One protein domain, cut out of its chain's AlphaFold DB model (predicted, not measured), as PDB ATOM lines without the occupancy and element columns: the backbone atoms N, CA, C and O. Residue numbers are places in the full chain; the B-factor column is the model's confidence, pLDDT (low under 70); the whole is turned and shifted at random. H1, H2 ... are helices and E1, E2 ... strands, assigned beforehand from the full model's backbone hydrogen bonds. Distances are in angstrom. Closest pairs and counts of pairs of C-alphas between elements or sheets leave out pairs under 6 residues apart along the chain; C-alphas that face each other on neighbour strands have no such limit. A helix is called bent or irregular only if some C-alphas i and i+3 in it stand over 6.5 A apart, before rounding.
ATOM      1  N   GLY A   9       4.669  24.841 -25.747       61.66
ATOM      2  CA  GLY A   9       4.065  26.078 -26.252       61.66
ATOM      3  C   GLY A   9       2.680  25.926 -26.889       61.66
ATOM      4  O   GLY A   9       1.761  26.609 -26.470       61.66
ATOM      5  N   HIS A  10       2.479  25.029 -27.861       70.56
ATOM      6  CA  HIS A  10       1.235  25.052 -28.650       70.56
ATOM      7  C   HIS A  10       0.002  24.547 -27.892       70.56
ATOM      8  O   HIS A  10      -1.032  25.210 -27.911       70.56
ATOM      9  N   ALA A  11       0.112  23.414 -27.190       76.81
ATOM     10  CA  ALA A  11      -1.003  22.876 -26.410       76.81
ATOM     11  C   ALA A  11      -1.401  23.826 -25.268       76.81
ATOM     12  O   ALA A  11      -2.585  24.048 -25.026       76.81
ATOM     13  N   MET A  12      -0.414  24.432 -24.599       83.75
ATOM     14  CA  MET A  12      -0.672  25.416 -23.551       83.75
ATOM     15  C   MET A  12      -1.274  26.709 -24.119       83.75
ATOM     16  O   MET A  12      -2.239  27.220 -23.560       83.75
ATOM     17  N   ASP A  13      -0.777  27.210 -25.255       85.88
ATOM     18  CA  ASP A  13      -1.330  28.397 -25.921       85.88
ATOM     19  C   ASP A  13      -2.807  28.210 -26.296       85.88
ATOM     20  O   ASP A  13      -3.621  29.123 -26.123       85.88
ATOM     21  N   ASP A  14      -3.175  27.027 -26.789       86.06
ATOM     22  CA  ASP A  14      -4.557  26.714 -27.145       86.06
ATOM     23  C   ASP A  14      -5.461  26.601 -25.911       86.06
ATOM     24  O   ASP A  14      -6.589  27.103 -25.943       86.06
ATOM     25  N   LEU A  15      -4.960  26.048 -24.798       88.19
ATOM     26  CA  LEU A  15      -5.672  26.055 -23.516       88.19
ATOM     27  C   LEU A  15      -5.865  27.471 -22.973       88.19
ATOM     28  O   LEU A  15      -6.975  27.827 -22.588       88.19
ATOM     29  N   ILE A  16      -4.832  28.316 -23.007       89.69
ATOM     30  CA  ILE A  16      -4.929  29.720 -22.582       89.69
ATOM     31  C   ILE A  16      -6.000  30.452 -23.403       89.69
ATOM     32  O   ILE A  16      -6.855  31.145 -22.845       89.69
ATOM     33  N   ARG A  17      -5.997  30.286 -24.734       90.38
ATOM     34  CA  ARG A  17      -7.034  30.863 -25.611       90.38
ATOM     35  C   ARG A  17      -8.418  30.318 -25.290       90.38
ATOM     36  O   ARG A  17      -9.398  31.052 -25.372       90.38
ATOM     37  N   LEU A  18      -8.518  29.031 -24.976       90.56
ATOM     38  CA  LEU A  18      -9.775  28.400 -24.610       90.56
ATOM     39  C   LEU A  18     -10.325  28.973 -23.296       90.56
ATOM     40  O   LEU A  18     -11.448  29.466 -23.309       90.56
ATOM     41  N   PHE A  19      -9.536  29.018 -22.221       91.75
ATOM     42  CA  PHE A  19      -9.979  29.583 -20.940       91.75
ATOM     43  C   PHE A  19     -10.378  31.051 -21.056       91.75
ATOM     44  O   PHE A  19     -11.411  31.442 -20.531       91.75
ATOM     45  N   ARG A  20      -9.631  31.854 -21.822       90.06
ATOM     46  CA  ARG A  20      -9.994  33.259 -22.071       90.06
ATOM     47  C   ARG A  20     -11.312  33.420 -22.825       90.06
ATOM     48  O   ARG A  20     -12.008  34.408 -22.622       90.06
ATOM     49  N   ARG A  21     -11.687  32.472 -23.688       89.06
ATOM     50  CA  ARG A  21     -13.008  32.483 -24.346       89.06
ATOM     51  C   ARG A  21     -14.122  32.056 -23.396       89.06
ATOM     52  O   ARG A  21     -15.215  32.597 -23.488       89.06
ATOM     53  N   CYS A  22     -13.833  31.137 -22.484       86.00
ATOM     54  CA  CYS A  22     -14.794  30.563 -21.544       86.00
ATOM     55  C   CYS A  22     -14.548  31.052 -20.107       86.00
ATOM     56  O   CYS A  22     -14.549  30.257 -19.171       86.00
ATOM     57  N   HIS A  23     -14.287  32.349 -19.935       90.06
ATOM     58  CA  HIS A  23     -13.937  32.925 -18.634       90.06
ATOM     59  C   HIS A  23     -15.159  33.258 -17.779       90.06
ATOM     60  O   HIS A  23     -15.046  33.374 -16.567       90.06
ATOM     61  N   ARG A  24     -16.331  33.374 -18.398       92.75
ATOM     62  CA  ARG A  24     -17.591  33.625 -17.714       92.75
ATOM     63  C   ARG A  24     -18.341  32.315 -17.513       92.75
ATOM     64  O   ARG A  24     -18.640  31.619 -18.484       92.75
ATOM     65  N   LEU A  25     -18.623  31.988 -16.257       93.75
ATOM     66  CA  LEU A  25     -19.247  30.735 -15.852       93.75
ATOM     67  C   LEU A  25     -20.684  31.007 -15.402       93.75
ATOM     68  O   LEU A  25     -20.921  31.710 -14.416       93.75
ATOM     69  N   GLU A  26     -21.639  30.464 -16.148       94.38
ATOM     70  CA  GLU A  26     -23.078  30.583 -15.884       94.38
ATOM     71  C   GLU A  26     -23.739  29.229 -15.652       94.38
ATOM     72  O   GLU A  26     -24.787  29.175 -15.021       94.38
ATOM     73  N   GLU A  27     -23.135  28.149 -16.150       94.00
ATOM     74  CA  GLU A  27     -23.715  26.815 -16.101       94.00
ATOM     75  C   GLU A  27     -22.645  25.751 -15.824       94.00
ATOM     76  O   GLU A  27     -21.533  25.811 -16.365       94.00
ATOM     77  N   VAL A  28     -23.002  24.775 -14.984       93.94
ATOM     78  CA  VAL A  28     -22.228  23.553 -14.729       93.94
ATOM     79  C   VAL A  28     -23.122  22.351 -14.985       93.94
ATOM     80  O   VAL A  28     -24.052  22.081 -14.223       93.94
ATOM     81  N   LEU A  29     -22.807  21.601 -16.038       93.12
ATOM     82  CA  LEU A  29     -23.511  20.373 -16.395       93.12
ATOM     83  C   LEU A  29     -22.584  19.177 -16.230       93.12
ATOM     84  O   LEU A  29     -21.412  19.231 -16.598       93.12
ATOM     85  N   VAL A  30     -23.116  18.073 -15.723       90.56
ATOM     86  CA  VAL A  30     -22.360  16.831 -15.543       90.56
ATOM     87  C   VAL A  30     -23.081  15.691 -16.242       90.56
ATOM     88  O   VAL A  30     -24.302  15.563 -16.143       90.56
ATOM     89  N   ALA A  31     -22.330  14.861 -16.961       87.56
ATOM     90  CA  ALA A  31     -22.881  13.647 -17.537       87.56
ATOM     91  C   ALA A  31     -23.258  12.644 -16.434       87.56
ATOM     92  O   ALA A  31     -22.545  12.449 -15.448       87.56
ATOM     93  N   GLY A  32     -24.381  11.966 -16.615       84.56
ATOM     94  CA  GLY A  32     -24.819  10.874 -15.759       84.56
ATOM     95  C   GLY A  32     -25.517   9.798 -16.568       84.56
ATOM     96  O   GLY A  32     -25.716   9.937 -17.775       84.56
ATOM     97  N   TYR A  33     -25.910   8.735 -15.876       83.31
ATOM     98  CA  TYR A  33     -26.766   7.702 -16.436       83.31
ATOM     99  C   TYR A  33     -28.090   7.652 -15.677       83.31
ATOM    100  O   TYR A  33     -28.124   7.598 -14.444       83.31
ATOM    101  N   GLY A  34     -29.185   7.700 -16.430       82.56
ATOM    102  CA  GLY A  34     -30.510   7.351 -15.939       82.56
ATOM    103  C   GLY A  34     -30.691   5.840 -16.004       82.56
ATOM    104  O   GLY A  34     -30.564   5.257 -17.081       82.56
ATOM    105  N   ASP A  35     -30.956   5.211 -14.861       81.94
ATOM    106  CA  ASP A  35     -31.280   3.789 -14.762       81.94
ATOM    107  C   ASP A  35     -32.772   3.571 -15.041       81.94
ATOM    108  O   ASP A  35     -33.626   3.783 -14.170       81.94
ATOM    109  N   LEU A  36     -33.065   3.106 -16.256       78.38
ATOM    110  CA  LEU A  36     -34.419   2.841 -16.746       78.38
ATOM    111  C   LEU A  36     -35.075   1.626 -16.066       78.38
ATOM    112  O   LEU A  36     -36.282   1.426 -16.206       78.38
ATOM    113  N   SER A  37     -34.302   0.805 -15.347       81.38
ATOM    114  CA  SER A  37     -34.809  -0.364 -14.620       81.38
ATOM    115  C   SER A  37     -35.334  -0.021 -13.216       81.38
ATOM    116  O   SER A  37     -36.102  -0.789 -12.631       81.38
ATOM    117  N   SER A  38     -34.967   1.151 -12.685       80.50
ATOM    118  CA  SER A  38     -35.410   1.649 -11.381       80.50
ATOM    119  C   SER A  38     -36.759   2.383 -11.464       80.50
ATOM    120  O   SER A  38     -37.029   3.129 -12.400       80.50
ATOM    121  N   SER A  39     -37.608   2.228 -10.437       80.44
ATOM    122  CA  SER A  39     -38.848   3.005 -10.265       80.44
ATOM    123  C   SER A  39     -38.949   3.569  -8.834       80.44
ATOM    124  O   SER A  39     -39.208   2.796  -7.905       80.44
ATOM    125  N   PRO A  40     -38.783   4.894  -8.623       81.00
ATOM    126  CA  PRO A  40     -38.533   5.918  -9.647       81.00
ATOM    127  C   PRO A  40     -37.166   5.748 -10.329       81.00
ATOM    128  O   PRO A  40     -36.256   5.177  -9.723       81.00
ATOM    129  N   GLU A  41     -37.042   6.253 -11.564       80.50
ATOM    130  CA  GLU A  41     -35.774   6.299 -12.310       80.50
ATOM    131  C   GLU A  41     -34.708   6.942 -11.421       80.50
ATOM    132  O   GLU A  41     -34.927   8.001 -10.820       80.50
ATOM    133  N   ARG A  42     -33.567   6.269 -11.290       82.12
ATOM    134  CA  ARG A  42     -32.442   6.773 -10.506       82.12
ATOM    135  C   ARG A  42     -31.413   7.335 -11.459       82.12
ATOM    136  O   ARG A  42     -31.012   6.660 -12.399       82.12
ATOM    137  N   VAL A  43     -30.965   8.551 -11.182       79.62
ATOM    138  CA  VAL A  43     -29.809   9.125 -11.863       79.62
ATOM    139  C   VAL A  43     -28.600   8.896 -10.982       79.62
ATOM    140  O   VAL A  43     -28.596   9.285  -9.812       79.62
ATOM    141  N   VAL A  44     -27.580   8.266 -11.546       77.31
ATOM    142  CA  VAL A  44     -26.274   8.178 -10.907       77.31
ATOM    143  C   VAL A  44     -25.305   9.010 -11.729       77.31
ATOM    144  O   VAL A  44     -25.240   8.911 -12.957       77.31
ATOM    145  N   LEU A  45     -24.591   9.893 -11.039       71.19
ATOM    146  CA  LEU A  45     -23.641  10.790 -11.675       71.19
ATOM    147  C   LEU A  45     -22.444   9.995 -12.193       71.19
ATOM    148  O   LEU A  45     -21.930   9.104 -11.516       71.19
ATOM    149  N   TYR A  46     -21.983  10.359 -13.383       69.12
ATOM    150  CA  TYR A  46     -20.739   9.872 -13.950       69.12
ATOM    151  C   TYR A  46     -19.825  11.075 -14.167       69.12
ATOM    152  O   TYR A  46     -19.722  11.596 -15.279       69.12
ATOM    153  N   PRO A  47     -19.130  11.544 -13.120       62.62
ATOM    154  CA  PRO A  47     -18.428  12.824 -13.160       62.62
ATOM    155  C   PRO A  47     -17.133  12.788 -13.986       62.62
ATOM    156  O   PRO A  47     -16.256  13.636 -13.856       62.62
ATOM    157  N   LYS A  48     -17.019  11.818 -14.894       75.88
ATOM    158  CA  LYS A  48     -15.966  11.741 -15.900       75.88
ATOM    159  C   LYS A  48     -16.213  12.674 -17.082       75.88
ATOM    160  O   LYS A  48     -15.377  12.702 -17.973       75.88
ATOM    161  N   GLN A  49     -17.321  13.409 -17.131       87.38
ATOM    162  CA  GLN A  49     -17.540  14.445 -18.137       87.38
ATOM    163  C   GLN A  49     -18.305  15.618 -17.521       87.38
ATOM    164  O   GLN A  49     -19.459  15.482 -17.118       87.38
ATOM    165  N   VAL A  50     -17.638  16.765 -17.453       91.31
ATOM    166  CA  VAL A  50     -18.147  18.016 -16.891       91.31
ATOM    167  C   VAL A  50     -18.097  19.092 -17.971       91.31
ATOM    168  O   VAL A  50     -17.108  19.211 -18.694       91.31
ATOM    169  N   PHE A  51     -19.154  19.889 -18.065       93.62
ATOM    170  CA  PHE A  51     -19.245  21.054 -18.933       93.62
ATOM    171  C   PHE A  51     -19.393  22.309 -18.088       93.62
ATOM    172  O   PHE A  51     -20.260  22.369 -17.219       93.62
ATOM    173  N   ILE A  52     -18.557  23.310 -18.354       94.12
ATOM    174  CA  ILE A  52     -18.566  24.582 -17.626       94.12
ATOM    175  C   ILE A  52     -18.509  25.713 -18.644       94.12
ATOM    176  O   ILE A  52     -17.605  25.749 -19.478       94.12
ATOM    177  N   GLY A  53     -19.459  26.639 -18.604       92.31
ATOM    178  CA  GLY A  53     -19.462  27.748 -19.552       92.31
ATOM    179  C   GLY A  53     -20.688  28.632 -19.442       92.31
ATOM    180  O   GLY A  53     -21.301  28.724 -18.380       92.31
ATOM    181  N   ALA A  54     -21.021  29.283 -20.552       88.12
ATOM    182  CA  ALA A  54     -22.188  30.141 -20.666       88.12
ATOM    183  C   ALA A  54     -23.056  29.682 -21.851       88.12
ATOM    184  O   ALA A  54     -22.543  29.587 -22.978       88.12
ATOM    185  N   PRO A  55     -24.360  29.414 -21.638       85.31
ATOM    186  CA  PRO A  55     -25.270  29.019 -22.706       85.31
ATOM    187  C   PRO A  55     -25.203  29.969 -23.911       85.31
ATOM    188  O   PRO A  55     -25.259  31.192 -23.781       85.31
ATOM    189  N   GLY A  56     -25.044  29.405 -25.110       84.75
ATOM    190  CA  GLY A  56     -24.916  30.160 -26.364       84.75
ATOM    191  C   GLY A  56     -23.541  30.795 -26.630       84.75
ATOM    192  O   GLY A  56     -23.307  31.247 -27.750       84.75
ATOM    193  N   GLN A  57     -22.617  30.802 -25.662       86.44
ATOM    194  CA  GLN A  57     -21.217  31.229 -25.854       86.44
ATOM    195  C   GLN A  57     -20.240  30.047 -25.935       86.44
ATOM    196  O   GLN A  57     -19.096  30.212 -26.367       86.44
ATOM    197  N   GLY A  58     -20.711  28.854 -25.576       90.06
ATOM    198  CA  GLY A  58     -19.951  27.613 -25.594       90.06
ATOM    199  C   GLY A  58     -19.463  27.207 -24.206       90.06
ATOM    200  O   GLY A  58     -19.587  27.937 -23.221       90.06
ATOM    201  N   TYR A  59     -18.893  26.009 -24.154       93.75
ATOM    202  CA  TYR A  59     -18.503  25.318 -22.936       93.75
ATOM    203  C   TYR A  59     -17.047  24.870 -23.000       93.75
ATOM    204  O   TYR A  59     -16.516  24.507 -24.054       93.75
ATOM    205  N   LEU A  60     -16.425  24.824 -21.828       94.19
ATOM    206  CA  LEU A  60     -15.294  23.957 -21.551       94.19
ATOM    207  C   LEU A  60     -15.832  22.549 -21.321       94.19
ATOM    208  O   LEU A  60     -16.614  22.332 -20.402       94.19
ATOM    209  N   SER A  61     -15.401  21.603 -22.145       92.81
ATOM    210  CA  SER A  61     -15.568  20.173 -21.913       92.81
ATOM    211  C   SER A  61     -14.359  19.652 -21.142       92.81
ATOM    212  O   SER A  61     -13.220  19.771 -21.602       92.81
ATOM    213  N   LEU A  62     -14.615  19.075 -19.973       92.06
ATOM    214  CA  LEU A  62     -13.633  18.466 -19.084       92.06
ATOM    215  C   LEU A  62     -13.973  16.983 -18.967       92.06
ATOM    216  O   LEU A  62     -14.922  16.607 -18.285       92.06
ATOM    217  N   THR A  63     -13.236  16.135 -19.678       88.81
ATOM    218  CA  THR A  63     -13.541  14.699 -19.768       88.81
ATOM    219  C   THR A  63     -12.397  13.874 -19.202       88.81
ATOM    220  O   THR A  63     -11.257  14.032 -19.632       88.81
ATOM    221  N   ALA A  64     -12.670  12.974 -18.262       84.75
ATOM    222  CA  ALA A  64     -11.666  12.056 -17.755       84.75
ATOM    223  C   ALA A  64     -11.247  11.060 -18.850       84.75
ATOM    224  O   ALA A  64     -12.085  10.482 -19.540       84.75
ATOM    225  N   ALA A  65      -9.944  10.838 -19.005       75.56
ATOM    226  CA  ALA A  65      -9.404   9.799 -19.875       75.56
ATOM    227  C   ALA A  65      -9.721   8.397 -19.319       75.56
ATOM    228  O   ALA A  65     -10.044   8.252 -18.141       75.56
ATOM    229  N   GLU A  66      -9.556   7.352 -20.138       62.25
ATOM    230  CA  GLU A  66      -9.941   5.956 -19.831       62.25
ATOM    231  C   GLU A  66      -9.457   5.435 -18.466       62.25
ATOM    232  O   GLU A  66     -10.132   4.634 -17.824       62.25
ATOM    233  N   THR A  67      -8.310   5.915 -17.977       66.19
ATOM    234  CA  THR A  67      -7.750   5.500 -16.680       66.19
ATOM    235  C   THR A  67      -8.309   6.262 -15.473       66.19
ATOM    236  O   THR A  67      -7.947   5.938 -14.344       66.19
ATOM    237  N   GLY A  68      -9.145   7.288 -15.673       68.69
ATOM    238  CA  GLY A  68      -9.690   8.156 -14.618       68.69
ATOM    239  C   GLY A  68      -8.648   9.036 -13.915       68.69
ATOM    240  O   GLY A  68      -8.962   9.730 -12.959       68.69
ATOM    241  N   ARG A  69      -7.389   9.007 -14.368       75.81
ATOM    242  CA  ARG A  69      -6.262   9.725 -13.742       75.81
ATOM    243  C   ARG A  69      -5.933  11.065 -14.392       75.81
ATOM    244  O   ARG A  69      -4.997  11.736 -13.964       75.81
ATOM    245  N   TRP A  70      -6.624  11.385 -15.473       84.56
ATOM    246  CA  TRP A  70      -6.318  12.501 -16.351       84.56
ATOM    247  C   TRP A  70      -7.610  13.102 -16.867       84.56
ATOM    248  O   TRP A  70      -8.540  12.360 -17.160       84.56
ATOM    249  N   LEU A  71      -7.635  14.414 -17.033       88.06
ATOM    250  CA  LEU A  71      -8.657  15.184 -17.717       88.06
ATOM    251  C   LEU A  71      -8.124  15.634 -19.072       88.06
ATOM    252  O   LEU A  71      -7.034  16.199 -19.189       88.06
ATOM    253  N   ARG A  72      -8.941  15.435 -20.095       88.62
ATOM    254  CA  ARG A  72      -8.839  16.117 -21.373       88.62
ATOM    255  C   ARG A  72      -9.712  17.363 -21.319       88.62
ATOM    256  O   ARG A  72     -10.881  17.286 -20.948       88.62
ATOM    257  N   ILE A  73      -9.132  18.487 -21.719       90.62
ATOM    258  CA  ILE A  73      -9.811  19.779 -21.795       90.62
ATOM    259  C   ILE A  73     -10.038  20.103 -23.267       90.62
ATOM    260  O   ILE A  73      -9.117  19.995 -24.078       90.62
ATOM    261  N   GLY A  74     -11.247  20.511 -23.622       90.94
ATOM    262  CA  GLY A  74     -11.559  20.933 -24.982       90.94
ATOM    263  C   GLY A  74     -12.734  21.902 -25.042       90.94
ATOM    264  O   GLY A  74     -13.452  22.063 -24.059       90.94
ATOM    265  N   PRO A  75     -12.945  22.574 -26.181       92.50
ATOM    266  CA  PRO A  75     -14.167  23.330 -26.415       92.50
ATOM    267  C   PRO A  75     -15.342  22.388 -26.699       92.50
ATOM    268  O   PRO A  75     -15.177  21.355 -27.346       92.50
ATOM    269  N   ALA A  76     -16.542  22.803 -26.312       91.12
ATOM    270  CA  ALA A  76     -17.795  22.249 -26.798       91.12
ATOM    271  C   ALA A  76     -18.749  23.395 -27.152       91.12
ATOM    272  O   ALA A  76     -18.890  24.355 -26.398       91.12
ATOM    273  N   THR A  77     -19.389  23.327 -28.318       88.75
ATOM    274  CA  THR A  77     -20.438  24.293 -28.685       88.75
ATOM    275  C   THR A  77     -21.720  24.024 -27.911       88.75
ATOM    276  O   THR A  77     -22.389  24.962 -27.493       88.75
ATOM    277  N   GLU A  78     -22.019  22.746 -27.685       90.31
ATOM    278  CA  GLU A  78     -23.163  22.257 -26.922       90.31
ATOM    279  C   GLU A  78     -22.712  21.094 -26.026       90.31
ATOM    280  O   GLU A  78     -21.803  20.346 -26.407       90.31
ATOM    281  N   PRO A  79     -23.318  20.934 -24.839       90.75
ATOM    282  CA  PRO A  79     -23.023  19.825 -23.948       90.75
ATOM    283  C   PRO A  79     -23.648  18.551 -24.523       90.75
ATOM    284  O   PRO A  79     -24.856  18.474 -24.742       90.75
ATOM    285  N   VAL A  80     -22.824  17.540 -24.784       88.62
ATOM    286  CA  VAL A  80     -23.276  16.251 -25.323       88.62
ATOM    287  C   VAL A  80     -22.629  15.133 -24.525       88.62
ATOM    288  O   VAL A  80     -21.402  15.056 -24.425       88.62
ATOM    289  N   VAL A  81     -23.466  14.266 -23.962       85.25
ATOM    290  CA  VAL A  81     -23.019  13.088 -23.214       85.25
ATOM    291  C   VAL A  81     -22.210  12.177 -24.139       85.25
ATOM    292  O   VAL A  81     -22.603  11.939 -25.280       85.25
ATOM    293  N   HIS A  82     -21.052  11.702 -23.676       76.50
ATOM    294  CA  HIS A  82     -20.198  10.825 -24.479       76.50
ATOM    295  C   HIS A  82     -20.948   9.531 -24.860       76.50
ATOM    296  O   HIS A  82     -21.509   8.894 -23.968       76.50
ATOM    297  N   PRO A  83     -20.923   9.095 -26.136       68.44
ATOM    298  CA  PRO A  83     -21.730   7.967 -26.619       68.44
ATOM    299  C   PRO A  83     -21.389   6.625 -25.960       68.44
ATOM    300  O   PRO A  83     -22.223   5.730 -25.936       68.44
ATOM    301  N   ASP A  84     -20.197   6.484 -25.374       65.12
ATOM    302  CA  ASP A  84     -19.841   5.295 -24.582       65.12
ATOM    303  C   ASP A  84     -20.766   5.088 -23.365       65.12
ATOM    304  O   ASP A  84     -20.843   3.978 -22.846       65.12
ATOM    305  N   LEU A  85     -21.479   6.129 -22.910       57.72
ATOM    306  CA  LEU A  85     -22.501   6.017 -21.861       57.72
ATOM    307  C   LEU A  85     -23.823   5.424 -22.369       57.72
ATOM    308  O   LEU A  85     -24.579   4.882 -21.569       57.72
ATOM    309  N   ASP A  86     -24.083   5.480 -23.675       58.19
ATOM    310  CA  ASP A  86     -25.305   4.959 -24.301       58.19
ATOM    311  C   ASP A  86     -25.174   3.474 -24.708       58.19
ATOM    312  O   ASP A  86     -26.030   2.935 -25.407       58.19
ATOM    313  N   ALA A  87     -24.089   2.799 -24.308       60.59
ATOM    314  CA  ALA A  87     -23.765   1.439 -24.744       60.59
ATOM    315  C   ALA A  87     -24.500   0.313 -23.980       60.59
ATOM    316  O   ALA A  87     -24.388  -0.850 -24.371       60.59
ATOM    317  N   GLU A  88     -25.246   0.620 -22.913       64.75
ATOM    318  CA  GLU A  88     -26.004  -0.364 -22.127       64.75
ATOM    319  C   GLU A  88     -27.520  -0.138 -22.265       64.75
ATOM    320  O   GLU A  88     -28.015   0.931 -21.933       64.75
ATOM    321  N   ASP A  89     -28.283  -1.165 -22.671       66.25
ATOM    322  CA  ASP A  89     -29.731  -1.076 -22.978       66.25
ATOM    323  C   ASP A  89     -30.620  -0.535 -21.834       66.25
ATOM    324  O   ASP A  89     -31.770  -0.153 -22.058       66.25
ATOM    325  N   GLN A  90     -30.126  -0.548 -20.593       73.44
ATOM    326  CA  GLN A  90     -30.853  -0.104 -19.395       73.44
ATOM    327  C   GLN A  90     -30.381   1.259 -18.876       73.44
ATOM    328  O   GLN A  90     -30.962   1.782 -17.923       73.44
ATOM    329  N   LEU A  91     -29.349   1.829 -19.500       76.00
ATOM    330  CA  LEU A  91     -28.782   3.122 -19.156       76.00
ATOM    331  C   LEU A  91     -29.061   4.118 -20.278       76.00
ATOM    332  O   LEU A  91     -28.989   3.801 -21.462       76.00
ATOM    333  N   ARG A  92     -29.375   5.352 -19.896       83.31
ATOM    334  CA  ARG A  92     -29.483   6.477 -20.825       83.31
ATOM    335  C   ARG A  92     -28.536   7.578 -20.388       83.31
ATOM    336  O   ARG A  92     -28.630   8.020 -19.240       83.31
ATOM    337  N   GLY A  93     -27.707   8.076 -21.302       84.25
ATOM    338  CA  GLY A  93     -26.944   9.294 -21.079       84.25
ATOM    339  C   GLY A  93     -27.863  10.479 -20.780       84.25
ATOM    340  O   GLY A  93     -28.763  10.807 -21.553       84.25
ATOM    341  N   VAL A  94     -27.648  11.135 -19.642       86.31
ATOM    342  CA  VAL A  94     -28.370  12.353 -19.250       86.31
ATOM    343  C   VAL A  94     -27.388  13.447 -18.852       86.31
ATOM    344  O   VAL A  94     -26.293  13.167 -18.366       86.31
ATOM    345  N   LEU A  95     -27.786  14.703 -19.045       90.00
ATOM    346  CA  LEU A  95     -27.090  15.855 -18.477       90.00
ATOM    347  C   LEU A  95     -27.799  16.274 -17.198       90.00
ATOM    348  O   LEU A  95     -29.012  16.492 -17.193       90.00
ATOM    349  N   VAL A  96     -27.032  16.384 -16.123       90.31
ATOM    350  CA  VAL A  96     -27.512  16.859 -14.831       90.31
ATOM    351  C   VAL A  96     -27.016  18.280 -14.627       90.31
ATOM    352  O   VAL A  96     -25.811  18.530 -14.656       90.31
ATOM    353  N   ASP A  97     -27.954  19.200 -14.418       92.25
ATOM    354  CA  ASP A  97     -27.652  20.581 -14.064       92.25
ATOM    355  C   ASP A  97     -27.268  20.669 -12.581       92.25
ATOM    356  O   ASP A  97     -28.090  20.439 -11.691       92.25
ATOM    357  N   LEU A  98     -25.998  20.988 -12.328       91.44
ATOM    358  CA  LEU A  98     -25.444  21.206 -10.993       91.44
ATOM    359  C   LEU A  98     -25.077  22.679 -10.763       91.44
ATOM    360  O   LEU A  98     -24.384  23.005  -9.800       91.44
ATOM    361  N   THR A  99     -25.563  23.588 -11.606       92.44
ATOM    362  CA  THR A  99     -25.244  25.021 -11.553       92.44
ATOM    363  C   THR A  99     -25.548  25.613 -10.185       92.44
ATOM    364  O   THR A  99     -24.696  26.272  -9.604       92.44
ATOM    365  N   SER A 100     -26.717  25.321  -9.612       90.75
ATOM    366  CA  SER A 100     -27.096  25.838  -8.285       90.75
ATOM    367  C   SER A 100     -26.273  25.271  -7.120       90.75
ATOM    368  O   SER A 100     -26.331  25.813  -6.017       90.75
ATOM    369  N   VAL A 101     -25.519  24.192  -7.353       90.50
ATOM    370  CA  VAL A 101     -24.615  23.586  -6.367       90.50
ATOM    371  C   VAL A 101     -23.252  24.276  -6.387       90.50
ATOM    372  O   VAL A 101     -22.664  24.474  -5.328       90.50
ATOM    373  N   TYR A 102     -22.762  24.643  -7.577       90.56
ATOM    374  CA  TYR A 102     -21.377  25.084  -7.784       90.56
ATOM    375  C   TYR A 102     -21.218  26.563  -8.158       90.56
ATOM    376  O   TYR A 102     -20.136  27.116  -7.998       90.56
ATOM    377  N   LEU A 103     -22.255  27.217  -8.669       91.31
ATOM    378  CA  LEU A 103     -22.205  28.607  -9.114       91.31
ATOM    379  C   LEU A 103     -23.279  29.449  -8.428       91.31
ATOM    380  O   LEU A 103     -24.231  28.957  -7.816       91.31
ATOM    381  N   SER A 104     -23.129  30.769  -8.543       83.94
ATOM    382  CA  SER A 104     -24.126  31.705  -8.045       83.94
ATOM    383  C   SER A 104     -25.419  31.606  -8.852       83.94
ATOM    384  O   SER A 104     -25.435  31.795 -10.063       83.94
ATOM    385  N   VAL A 105     -26.541  31.421  -8.156       78.50
ATOM    386  CA  VAL A 105     -27.883  31.437  -8.769       78.50
ATOM    387  C   VAL A 105     -28.321  32.854  -9.181       78.50
ATOM    388  O   VAL A 105     -29.329  33.027  -9.862       78.50
ATOM    389  N   TYR A 106     -27.599  33.887  -8.733       83.44
ATOM    390  CA  TYR A 106     -28.009  35.287  -8.869       83.44
ATOM    391  C   TYR A 106     -27.251  36.052  -9.954       83.44
ATOM    392  O   TYR A 106     -27.722  37.101 -10.397       83.44
ATOM    393  N   ARG A 107     -26.070  35.577 -10.354       91.12
ATOM    394  CA  ARG A 107     -25.238  36.210 -11.380       91.12
ATOM    395  C   ARG A 107     -24.236  35.220 -11.963       91.12
ATOM    396  O   ARG A 107     -23.856  34.268 -11.296       91.12
ATOM    397  N   ALA A 108     -23.727  35.534 -13.149       90.81
ATOM    398  CA  ALA A 108     -22.538  34.882 -13.680       90.81
ATOM    399  C   ALA A 108     -21.317  35.138 -12.779       90.81
ATOM    400  O   ALA A 108     -21.165  36.241 -12.228       90.81
ATOM    401  N   LEU A 109     -20.450  34.132 -12.667       93.38
ATOM    402  CA  LEU A 109     -19.152  34.247 -12.008       93.38
ATOM    403  C   LEU A 109     -18.051  34.388 -13.060       93.38
ATOM    404  O   LEU A 109     -18.041  33.685 -14.068       93.38
ATOM    405  N   GLU A 110     -17.124  35.309 -12.820       93.81
ATOM    406  CA  GLU A 110     -15.974  35.525 -13.698       93.81
ATOM    407  C   GLU A 110     -14.774  34.724 -13.178       93.81
ATOM    408  O   GLU A 110     -14.364  34.880 -12.027       93.81
ATOM    409  N   CYS A 111     -14.175  33.897 -14.026       93.50
ATOM    410  CA  CYS A 111     -12.931  33.198 -13.747       93.50
ATOM    411  C   CYS A 111     -11.753  34.171 -13.870       93.50
ATOM    412  O   CYS A 111     -11.516  34.768 -14.921       93.50
ATOM    413  N   LYS A 112     -11.006  34.341 -12.778       93.88
ATOM    414  CA  LYS A 112      -9.822  35.210 -12.715       93.88
ATOM    415  C   LYS A 112      -8.557  34.484 -13.131       93.88
ATOM    416  O   LYS A 112      -7.750  35.029 -13.887       93.88
ATOM    417  N   ALA A 113      -8.403  33.256 -12.660       93.75
ATOM    418  CA  ALA A 113      -7.267  32.415 -12.970       93.75
ATOM    419  C   ALA A 113      -7.680  30.945 -12.998       93.75
ATOM    420  O   ALA A 113      -8.649  30.543 -12.350       93.75
ATOM    421  N   VAL A 114      -6.918  30.148 -13.740       93.31
ATOM    422  CA  VAL A 114      -7.010  28.691 -13.728       93.31
ATOM    423  C   VAL A 114      -5.662  28.127 -13.332       93.31
ATOM    424  O   VAL A 114      -4.662  28.412 -13.986       93.31
ATOM    425  N   THR A 115      -5.638  27.290 -12.303       92.25
ATOM    426  CA  THR A 115      -4.451  26.511 -11.949       92.25
ATOM    427  C   THR A 115      -4.588  25.123 -12.550       92.25
ATOM    428  O   THR A 115      -5.499  24.380 -12.192       92.25
ATOM    429  N   LEU A 116      -3.697  24.771 -13.474       90.81
ATOM    430  CA  LEU A 116      -3.607  23.438 -14.066       90.81
ATOM    431  C   LEU A 116      -2.549  22.611 -13.346       90.81
ATOM    432  O   LEU A 116      -1.428  23.076 -13.156       90.81
ATOM    433  N   TYR A 117      -2.869  21.360 -13.041       88.81
ATOM    434  CA  TYR A 117      -1.899  20.392 -12.539       88.81
ATOM    435  C   TYR A 117      -1.524  19.478 -13.691       88.81
ATOM    436  O   TYR A 117      -2.358  18.720 -14.183       88.81
ATOM    437  N   VAL A 118      -0.292  19.584 -14.171       86.75
ATOM    438  CA  VAL A 118       0.188  18.855 -15.348       86.75
ATOM    439  C   VAL A 118       1.419  18.050 -14.986       86.75
ATOM    440  O   VAL A 118       2.182  18.479 -14.126       86.75
ATOM    441  N   ASP A 119       1.637  16.916 -15.645       82.50
ATOM    442  CA  ASP A 119       2.892  16.192 -15.452       82.50
ATOM    443  C   ASP A 119       4.051  16.891 -16.189       82.50
ATOM    444  O   ASP A 119       3.837  17.719 -17.084       82.50
ATOM    445  N   ASP A 120       5.288  16.537 -15.845       72.62
ATOM    446  CA  ASP A 120       6.502  17.047 -16.495       72.62
ATOM    447  C   ASP A 120       6.513  16.800 -18.014       72.62
ATOM    448  O   ASP A 120       6.929  17.671 -18.787       72.62
ATOM    449  N   ASP A 121       5.939  15.675 -18.449       68.19
ATOM    450  CA  ASP A 121       5.767  15.288 -19.852       68.19
ATOM    451  C   ASP A 121       4.432  15.787 -20.443       68.19
ATOM    452  O   ASP A 121       3.752  15.066 -21.176       68.19
ATOM    453  N   PHE A 122       4.026  17.027 -20.135       70.38
ATOM    454  CA  PHE A 122       2.834  17.680 -20.699       70.38
ATOM    455  C   PHE A 122       2.951  17.889 -22.223       70.38
ATOM    456  O   PHE A 122       3.189  18.997 -22.708       70.38
ATOM    457  N   ALA A 123       2.811  16.809 -22.988       63.00
ATOM    458  CA  ALA A 123       2.877  16.779 -24.445       63.00
ATOM    459  C   ALA A 123       1.489  16.593 -25.081       63.00
ATOM    460  O   ALA A 123       1.247  17.100 -26.173       63.00
ATOM    461  N   ASP A 124       0.555  15.954 -24.367       66.81
ATOM    462  CA  ASP A 124      -0.730  15.504 -24.929       66.81
ATOM    463  C   ASP A 124      -1.940  16.349 -24.492       66.81
ATOM    464  O   ASP A 124      -3.090  15.951 -24.690       66.81
ATOM    465  N   GLY A 125      -1.708  17.510 -23.865       69.56
ATOM    466  CA  GLY A 125      -2.781  18.413 -23.423       69.56
ATOM    467  C   GLY A 125      -3.687  17.828 -22.331       69.56
ATOM    468  O   GLY A 125      -4.803  18.306 -22.128       69.56
ATOM    469  N   GLN A 126      -3.224  16.779 -21.646       81.75
ATOM    470  CA  GLN A 126      -3.922  16.156 -20.527       81.75
ATOM    471  C   GLN A 126      -3.447  16.772 -19.216       81.75
ATOM    472  O   GLN A 126      -2.248  16.929 -18.989       81.75
ATOM    473  N   VAL A 127      -4.394  17.109 -18.348       88.12
ATOM    474  CA  VAL A 127      -4.110  17.635 -17.011       88.12
ATOM    475  C   VAL A 127      -4.558  16.619 -15.975       88.12
ATOM    476  O   VAL A 127      -5.490  15.857 -16.202       88.12
ATOM    477  N   ARG A 128      -3.910  16.569 -14.823       87.12
ATOM    478  CA  ARG A 128      -4.330  15.721 -13.707       87.12
ATOM    479  C   ARG A 128      -5.577  16.247 -13.008       87.12
ATOM    480  O   ARG A 128      -6.367  15.465 -12.502       87.12
ATOM    481  N   GLY A 129      -5.726  17.562 -12.994       90.12
ATOM    482  CA  GLY A 129      -6.787  18.294 -12.322       90.12
ATOM    483  C   GLY A 129      -6.627  19.781 -12.600       90.12
ATOM    484  O   GLY A 129      -5.601  20.217 -13.139       90.12
ATOM    485  N   LEU A 130      -7.642  20.556 -12.246       92.31
ATOM    486  CA  LEU A 130      -7.596  22.008 -12.359       92.31
ATOM    487  C   LEU A 130      -8.479  22.685 -11.312       92.31
ATOM    488  O   LEU A 130      -9.431  22.086 -10.815       92.31
ATOM    489  N   ALA A 131      -8.172  23.942 -11.016       93.25
ATOM    490  CA  ALA A 131      -9.000  24.812 -10.190       93.25
ATOM    491  C   ALA A 131      -9.284  26.120 -10.930       93.25
ATOM    492  O   ALA A 131      -8.353  26.782 -11.387       93.25
ATOM    493  N   PHE A 132     -10.556  26.507 -11.019       93.75
ATOM    494  CA  PHE A 132     -10.974  27.838 -11.449       93.75
ATOM    495  C   PHE A 132     -11.089  28.739 -10.227       93.75
ATOM    496  O   PHE A 132     -11.909  28.470  -9.354       93.75
ATOM    497  N   GLN A 133     -10.320  29.821 -10.178       94.06
ATOM    498  CA  GLN A 133     -10.496  30.877  -9.184       94.06
ATOM    499  C   GLN A 133     -11.566  31.852  -9.676       94.06
ATOM    500  O   GLN A 133     -11.422  32.434 -10.757       94.06
ATOM    501  N   LEU A 134     -12.635  32.024  -8.902       93.44
ATOM    502  CA  LEU A 134     -13.794  32.835  -9.273       93.44
ATOM    503  C   LEU A 134     -13.763  34.209  -8.595       93.44
ATOM    504  O   LEU A 134     -13.114  34.427  -7.571       93.44
ATOM    505  N   ASP A 135     -14.466  35.169  -9.187       93.81
ATOM    506  CA  ASP A 135     -14.482  36.565  -8.743       93.81
ATOM    507  C   ASP A 135     -15.185  36.813  -7.401       93.81
ATOM    508  O   ASP A 135     -15.020  37.884  -6.817       93.81
ATOM    509  N   ASP A 136     -15.941  35.838  -6.901       91.88
ATOM    510  CA  ASP A 136     -16.534  35.848  -5.564       91.88
ATOM    511  C   ASP A 136     -15.604  35.270  -4.482       91.88
ATOM    512  O   ASP A 136     -15.975  35.227  -3.308       91.88
ATOM    513  N   GLY A 137     -14.387  34.871  -4.863       89.50
ATOM    514  CA  GLY A 137     -13.376  34.307  -3.974       89.50
ATOM    515  C   GLY A 137     -13.489  32.797  -3.764       89.50
ATOM    516  O   GLY A 137     -12.655  32.237  -3.053       89.50
ATOM    517  N   THR A 138     -14.477  32.127  -4.362       90.75
ATOM    518  CA  THR A 138     -14.558  30.661  -4.356       90.75
ATOM    519  C   THR A 138     -13.629  30.055  -5.409       90.75
ATOM    520  O   THR A 138     -13.253  30.721  -6.379       90.75
ATOM    521  N   SER A 139     -13.238  28.787  -5.226       92.06
ATOM    522  CA  SER A 139     -12.625  28.014  -6.308       92.06
ATOM    523  C   SER A 139     -13.471  26.799  -6.663       92.06
ATOM    524  O   SER A 139     -13.972  26.084  -5.793       92.06
ATOM    525  N   LEU A 140     -13.612  26.570  -7.965       92.69
ATOM    526  CA  LEU A 140     -14.245  25.383  -8.514       92.69
ATOM    527  C   LEU A 140     -13.155  24.405  -8.937       92.69
ATOM    528  O   LEU A 140     -12.376  24.689  -9.848       92.69
ATOM    529  N   VAL A 141     -13.094  23.269  -8.262       91.75
ATOM    530  CA  VAL A 141     -12.058  22.258  -8.459       91.75
ATOM    531  C   VAL A 141     -12.626  21.126  -9.298       91.75
ATOM    532  O   VAL A 141     -13.708  20.630  -9.002       91.75
ATOM    533  N   VAL A 142     -11.897  20.705 -10.332       91.00
ATOM    534  CA  VAL A 142     -12.241  19.537 -11.152       91.00
ATOM    535  C   VAL A 142     -11.100  18.538 -11.077       91.00
ATOM    536  O   VAL A 142      -9.964  18.821 -11.469       91.00
ATOM    537  N   ASP A 143     -11.419  17.359 -10.562       87.06
ATOM    538  CA  ASP A 143     -10.455  16.330 -10.215       87.06
ATOM    539  C   ASP A 143     -11.032  14.948 -10.553       87.06
ATOM    540  O   ASP A 143     -11.868  14.430  -9.816       87.06
ATOM    541  N   PRO A 144     -10.571  14.304 -11.638       81.12
ATOM    542  CA  PRO A 144     -11.159  13.067 -12.140       81.12
ATOM    543  C   PRO A 144     -10.956  11.883 -11.183       81.12
ATOM    544  O   PRO A 144     -11.566  10.832 -11.372       81.12
ATOM    545  N   ALA A 145     -10.078  12.027 -10.185       77.88
ATOM    546  CA  ALA A 145      -9.778  10.982  -9.224       77.88
ATOM    547  C   ALA A 145     -10.638  11.066  -7.946       77.88
ATOM    548  O   ALA A 145     -10.504  10.181  -7.098       77.88
ATOM    549  N   THR A 146     -11.470  12.105  -7.765       75.56
ATOM    550  CA  THR A 146     -12.455  12.140  -6.671       75.56
ATOM    551  C   THR A 146     -13.728  11.422  -7.108       75.56
ATOM    552  O   THR A 146     -13.999  11.270  -8.296       75.56
ATOM    553  N   VAL A 147     -14.520  10.963  -6.135       68.06
ATOM    554  CA  VAL A 147     -15.794  10.276  -6.414       68.06
ATOM    555  C   VAL A 147     -16.766  11.192  -7.154       68.06
ATOM    556  O   VAL A 147     -17.426  10.732  -8.078       68.06
ATOM    557  N   ASP A 148     -16.808  12.469  -6.775       70.00
ATOM    558  CA  ASP A 148     -17.757  13.448  -7.313       70.00
ATOM    559  C   ASP A 148     -17.204  14.214  -8.525       70.00
ATOM    560  O   ASP A 148     -17.959  14.890  -9.218       70.00
ATOM    561  N   GLY A 149     -15.897  14.115  -8.796       79.12
ATOM    562  CA  GLY A 149     -15.173  14.724  -9.921       79.12
ATOM    563  C   GLY A 149     -15.109  16.255  -9.947       79.12
ATOM    564  O   GLY A 149     -14.278  16.819 -10.659       79.12
ATOM    565  N   ILE A 150     -15.949  16.930  -9.164       87.38
ATOM    566  CA  ILE A 150     -16.021  18.382  -9.025       87.38
ATOM    567  C   ILE A 150     -16.359  18.759  -7.577       87.38
ATOM    568  O   ILE A 150     -17.192  18.113  -6.945       87.38
ATOM    569  N   THR A 151     -15.714  19.793  -7.037       88.94
ATOM    570  CA  THR A 151     -15.957  20.291  -5.673       88.94
ATOM    571  C   THR A 151     -15.858  21.816  -5.603       88.94
ATOM    572  O   THR A 151     -15.144  22.446  -6.386       88.94
ATOM    573  N   LEU A 152     -16.566  22.423  -4.643       87.94
ATOM    574  CA  LEU A 152     -16.257  23.781  -4.184       87.94
ATOM    575  C   LEU A 152     -15.180  23.693  -3.118       87.94
ATOM    576  O   LEU A 152     -15.380  23.041  -2.093       87.94
ATOM    577  N   GLY A 153     -14.053  24.336  -3.373       83.00
ATOM    578  CA  GLY A 153     -12.852  24.097  -2.600       83.00
ATOM    579  C   GLY A 153     -11.790  25.152  -2.824       83.00
ATOM    580  O   GLY A 153     -12.069  26.244  -3.323       83.00
ATOM    581  N   ASP A 154     -10.568  24.819  -2.440       77.50
ATOM    582  CA  ASP A 154      -9.380  25.598  -2.756       77.50
ATOM    583  C   ASP A 154      -8.334  24.713  -3.454       77.50
ATOM    584  O   ASP A 154      -8.531  23.524  -3.704       77.50
ATOM    585  N   GLU A 155      -7.192  25.295  -3.813       71.88
ATOM    586  CA  GLU A 155      -6.096  24.558  -4.452       71.88
ATOM    587  C   GLU A 155      -5.537  23.401  -3.597       71.88
ATOM    588  O   GLU A 155      -4.816  22.544  -4.115       71.88
ATOM    589  N   ARG A 156      -5.858  23.343  -2.295       77.19
ATOM    590  CA  ARG A 156      -5.379  22.292  -1.388       77.19
ATOM    591  C   ARG A 156      -6.087  20.973  -1.618       77.19
ATOM    592  O   ARG A 156      -5.489  19.924  -1.385       77.19
ATOM    593  N   ASP A 157      -7.307  21.004  -2.144       76.94
ATOM    594  CA  ASP A 157      -8.029  19.795  -2.549       76.94
ATOM    595  C   ASP A 157      -7.283  19.037  -3.664       76.94
ATOM    596  O   ASP A 157      -7.381  17.812  -3.782       76.94
ATOM    597  N   LEU A 158      -6.441  19.751  -4.419       75.25
ATOM    598  CA  LEU A 158      -5.581  19.205  -5.467       75.25
ATOM    599  C   LEU A 158      -4.175  18.829  -4.964       75.25
ATOM    600  O   LEU A 158      -3.388  18.276  -5.731       75.25
ATOM    601  N   TRP A 159      -3.826  19.042  -3.688       69.12
ATOM    602  CA  TRP A 159      -2.493  18.694  -3.161       69.12
ATOM    603  C   TRP A 159      -2.174  17.202  -3.269       69.12
ATOM    604  O   TRP A 159      -1.036  16.842  -3.554       69.12
ATOM    605  N   ARG A 160      -3.184  16.328  -3.185       69.69
ATOM    606  CA  ARG A 160      -3.018  14.884  -3.443       69.69
ATOM    607  C   ARG A 160      -2.504  14.572  -4.854       69.69
ATOM    608  O   ARG A 160      -1.960  13.496  -5.085       69.69
ATOM    609  N   ILE A 161      -2.728  15.484  -5.798       68.00
ATOM    610  CA  ILE A 161      -2.231  15.396  -7.167       68.00
ATOM    611  C   ILE A 161      -0.779  15.888  -7.223       68.00
ATOM    612  O   ILE A 161       0.056  15.242  -7.850       68.00
ATOM    613  N   ALA A 162      -0.475  16.993  -6.537       59.22
ATOM    614  CA  ALA A 162       0.850  17.619  -6.507       59.22
ATOM    615  C   ALA A 162       1.897  16.883  -5.648       59.22
ATOM    616  O   ALA A 162       3.091  17.070  -5.860       59.22
ATOM    617  N   ASP A 163       1.485  16.023  -4.711       61.19
ATOM    618  CA  ASP A 163       2.402  15.199  -3.900       61.19
ATOM    619  C   ASP A 163       3.160  14.139  -4.726       61.19
ATOM    620  O   ASP A 163       4.091  13.489  -4.235       61.19
ATOM    621  N   ASN A 164       2.797  13.969  -5.999       62.25
ATOM    622  CA  ASN A 164       3.557  13.178  -6.951       62.25
ATOM    623  C   ASN A 164       4.670  14.043  -7.561       62.25
ATOM    624  O   ASN A 164       4.402  15.103  -8.118       62.25
ATOM    625  N   ARG A 165       5.927  13.585  -7.474       62.78
ATOM    626  CA  ARG A 165       7.119  14.384  -7.836       62.78
ATOM    627  C   ARG A 165       7.169  14.852  -9.292       62.78
ATOM    628  O   ARG A 165       7.955  15.745  -9.586       62.78
ATOM    629  N   ASP A 166       6.332  14.273 -10.142       75.06
ATOM    630  CA  ASP A 166       6.286  14.532 -11.577       75.06
ATOM    631  C   ASP A 166       5.158  15.508 -11.961       75.06
ATOM    632  O   ASP A 166       4.891  15.667 -13.146       75.06
ATOM    633  N   VAL A 167       4.466  16.132 -10.989       78.69
ATOM    634  CA  VAL A 167       3.361  17.079 -11.223       78.69
ATOM    635  C   VAL A 167       3.782  18.512 -10.908       78.69
ATOM    636  O   VAL A 167       4.267  18.819  -9.818       78.69
ATOM    637  N   ARG A 168       3.493  19.430 -11.833       84.50
ATOM    638  CA  ARG A 168       3.666  20.878 -11.673       84.50
ATOM    639  C   ARG A 168       2.325  21.610 -11.725       84.50
ATOM    640  O   ARG A 168       1.457  21.281 -12.533       84.50
ATOM    641  N   ALA A 169       2.193  22.648 -10.905       87.38
ATOM    642  CA  ALA A 169       1.089  23.596 -10.978       87.38
ATOM    643  C   ALA A 169       1.443  24.740 -11.942       87.38
ATOM    644  O   ALA A 169       2.509  25.350 -11.832       87.38
ATOM    645  N   VAL A 170       0.556  25.027 -12.892       88.69
ATOM    646  CA  VAL A 170       0.682  26.122 -13.857       88.69
ATOM    647  C   VAL A 170      -0.529  27.025 -13.708       88.69
ATOM    648  O   VAL A 170      -1.643  26.627 -14.038       88.69
ATOM    649  N   GLU A 171      -0.310  28.242 -13.224       91.69
ATOM    650  CA  GLU A 171      -1.358  29.255 -13.149       91.69
ATOM    651  C   GLU A 171      -1.488  30.001 -14.484       91.69
ATOM    652  O   GLU A 171      -0.500  30.421 -15.092       91.69
ATOM    653  N   ILE A 172      -2.728  30.170 -14.934       90.81
ATOM    654  CA  ILE A 172      -3.106  30.907 -16.134       90.81
ATOM    655  C   ILE A 172      -4.048  32.030 -15.718       90.81
ATOM    656  O   ILE A 172      -5.186  31.772 -15.335       90.81
ATOM    657  N   SER A 173      -3.616  33.281 -15.860       90.25
ATOM    658  CA  SER A 173      -4.510  34.432 -15.701       90.25
ATOM    659  C   SER A 173      -5.471  34.534 -16.890       90.25
ATOM    660  O   SER A 173      -5.056  34.537 -18.059       90.25
ATOM    661  N   VAL A 174      -6.763  34.617 -16.578       85.00
ATOM    662  CA  VAL A 174      -7.858  34.621 -17.557       85.00
ATOM    663  C   VAL A 174      -8.444  36.032 -17.756       85.00
ATOM    664  O   VAL A 174      -9.032  36.292 -18.807       85.00
TER     665      VAL A 174
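This is residues 9 to 174 of the 175 residues of an uncharacterized protein of Pseudosporangium ferrugineum (UniProt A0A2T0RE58). Two strongly twisted five-stranded sheets are partly face to face as a sandwich with crossed strands, and helix H1 fills the gap where both sheets open beside E4, E3, E6 and E10. H4 packs on the second sheet on the face opposite to H1, while the far ends of E1, E2 and E5 reach away from that sheet along the longest axis. The printed part has 166 residues, with four named helices and ten named strands in the order H1 E1 E2 E3 E4 H2 E5 H3 E6 E7 E8 E9 H4 E10, of mixed class. The sheets, E4 E3 E2 E1 E5 and E9 E8 E7 E6 E10, are both antiparallel throughout. The whole is compact, with a radius of gyration of the C-alphas of 15.7 A and spans of 47 by 37 by 28 A.

The first sheet is made of E4, residues 71 to 76, E3, residues 58 to 64, E2, residues 42 to 54, E1, residues 27 to 35, and E5, residues 91 to 97, in that order. E1 E2 E3 E4 form a meander, each strand the antiparallel neighbour of the one before. N 29 and O 51 of the hairpin E1 and E2 are 2.9 A apart, within hydrogen-bond range; so are N 62 and O 50 of E3 and E2, at 2.8 A, and N 94 and O 32 of E5 and E1, at 2.9 A. E2 bends by 85 degrees at residue 48. The second sheet is made of E9, residues 150 to 153, E8, residues 139 to 142, E7, residues 129 to 134, E6, residues 109 to 119, and E10, residues 167 to 173; E6 E7 E8 E9 form a second meander. N 131 and O 115 of the hairpin E6 and E7 are 3.0 A apart, and N 170 and O 116 of E10 and E6 are 2.8 A apart. The facing parts of the two sheets are 11.4 A centre to centre, with their strands at 39 degrees. H1, residues 9 to 21, is on both sheets, at a height of 9.7 A over the first and 10.4 A over the second. The closest C-alphas of H1 and E4 are those of Leu 18 and Pro 75, 6.9 A apart; those of H1 and E10 are Ile 16 and Ile 172, at 6.8 A. H4, residues 155 to 162, is over E7 at a height of 7.4 A, along the strands at 16 degrees to E7 on the local plane. H2, residues 83 to 86, is on the first sheet, and H3, residues 99 to 102, only grazes both sheets. Every O i to N i+4 pair of H1 is within hydrogen-bond range; H4 has 1 of 4 such pairs and 4 of 5 O i to N i+3 pairs within range, and H2 and H3 are too short for an i+4 pair.

H1 begins at C-alpha 9 (4.065, 26.078, -26.252) and is 18.3 A long. E1 is 24.3 A long, E2 27.5 A and E6 28.7 A. E10 ends at C-alpha 173 (-4.510, 34.432, -15.701). H4 is irregular: C-alphas 157 and 160 are 7.1 A apart.

The two C-alphas farthest apart are those of Gly 9 and Ser 39, at 51.3 A. The printed part has no cut, and no link is long. Its mean pLDDT is 83.2; residues under 70 include 83 to 89, in and after H2, and 159 to 165, in and after H4.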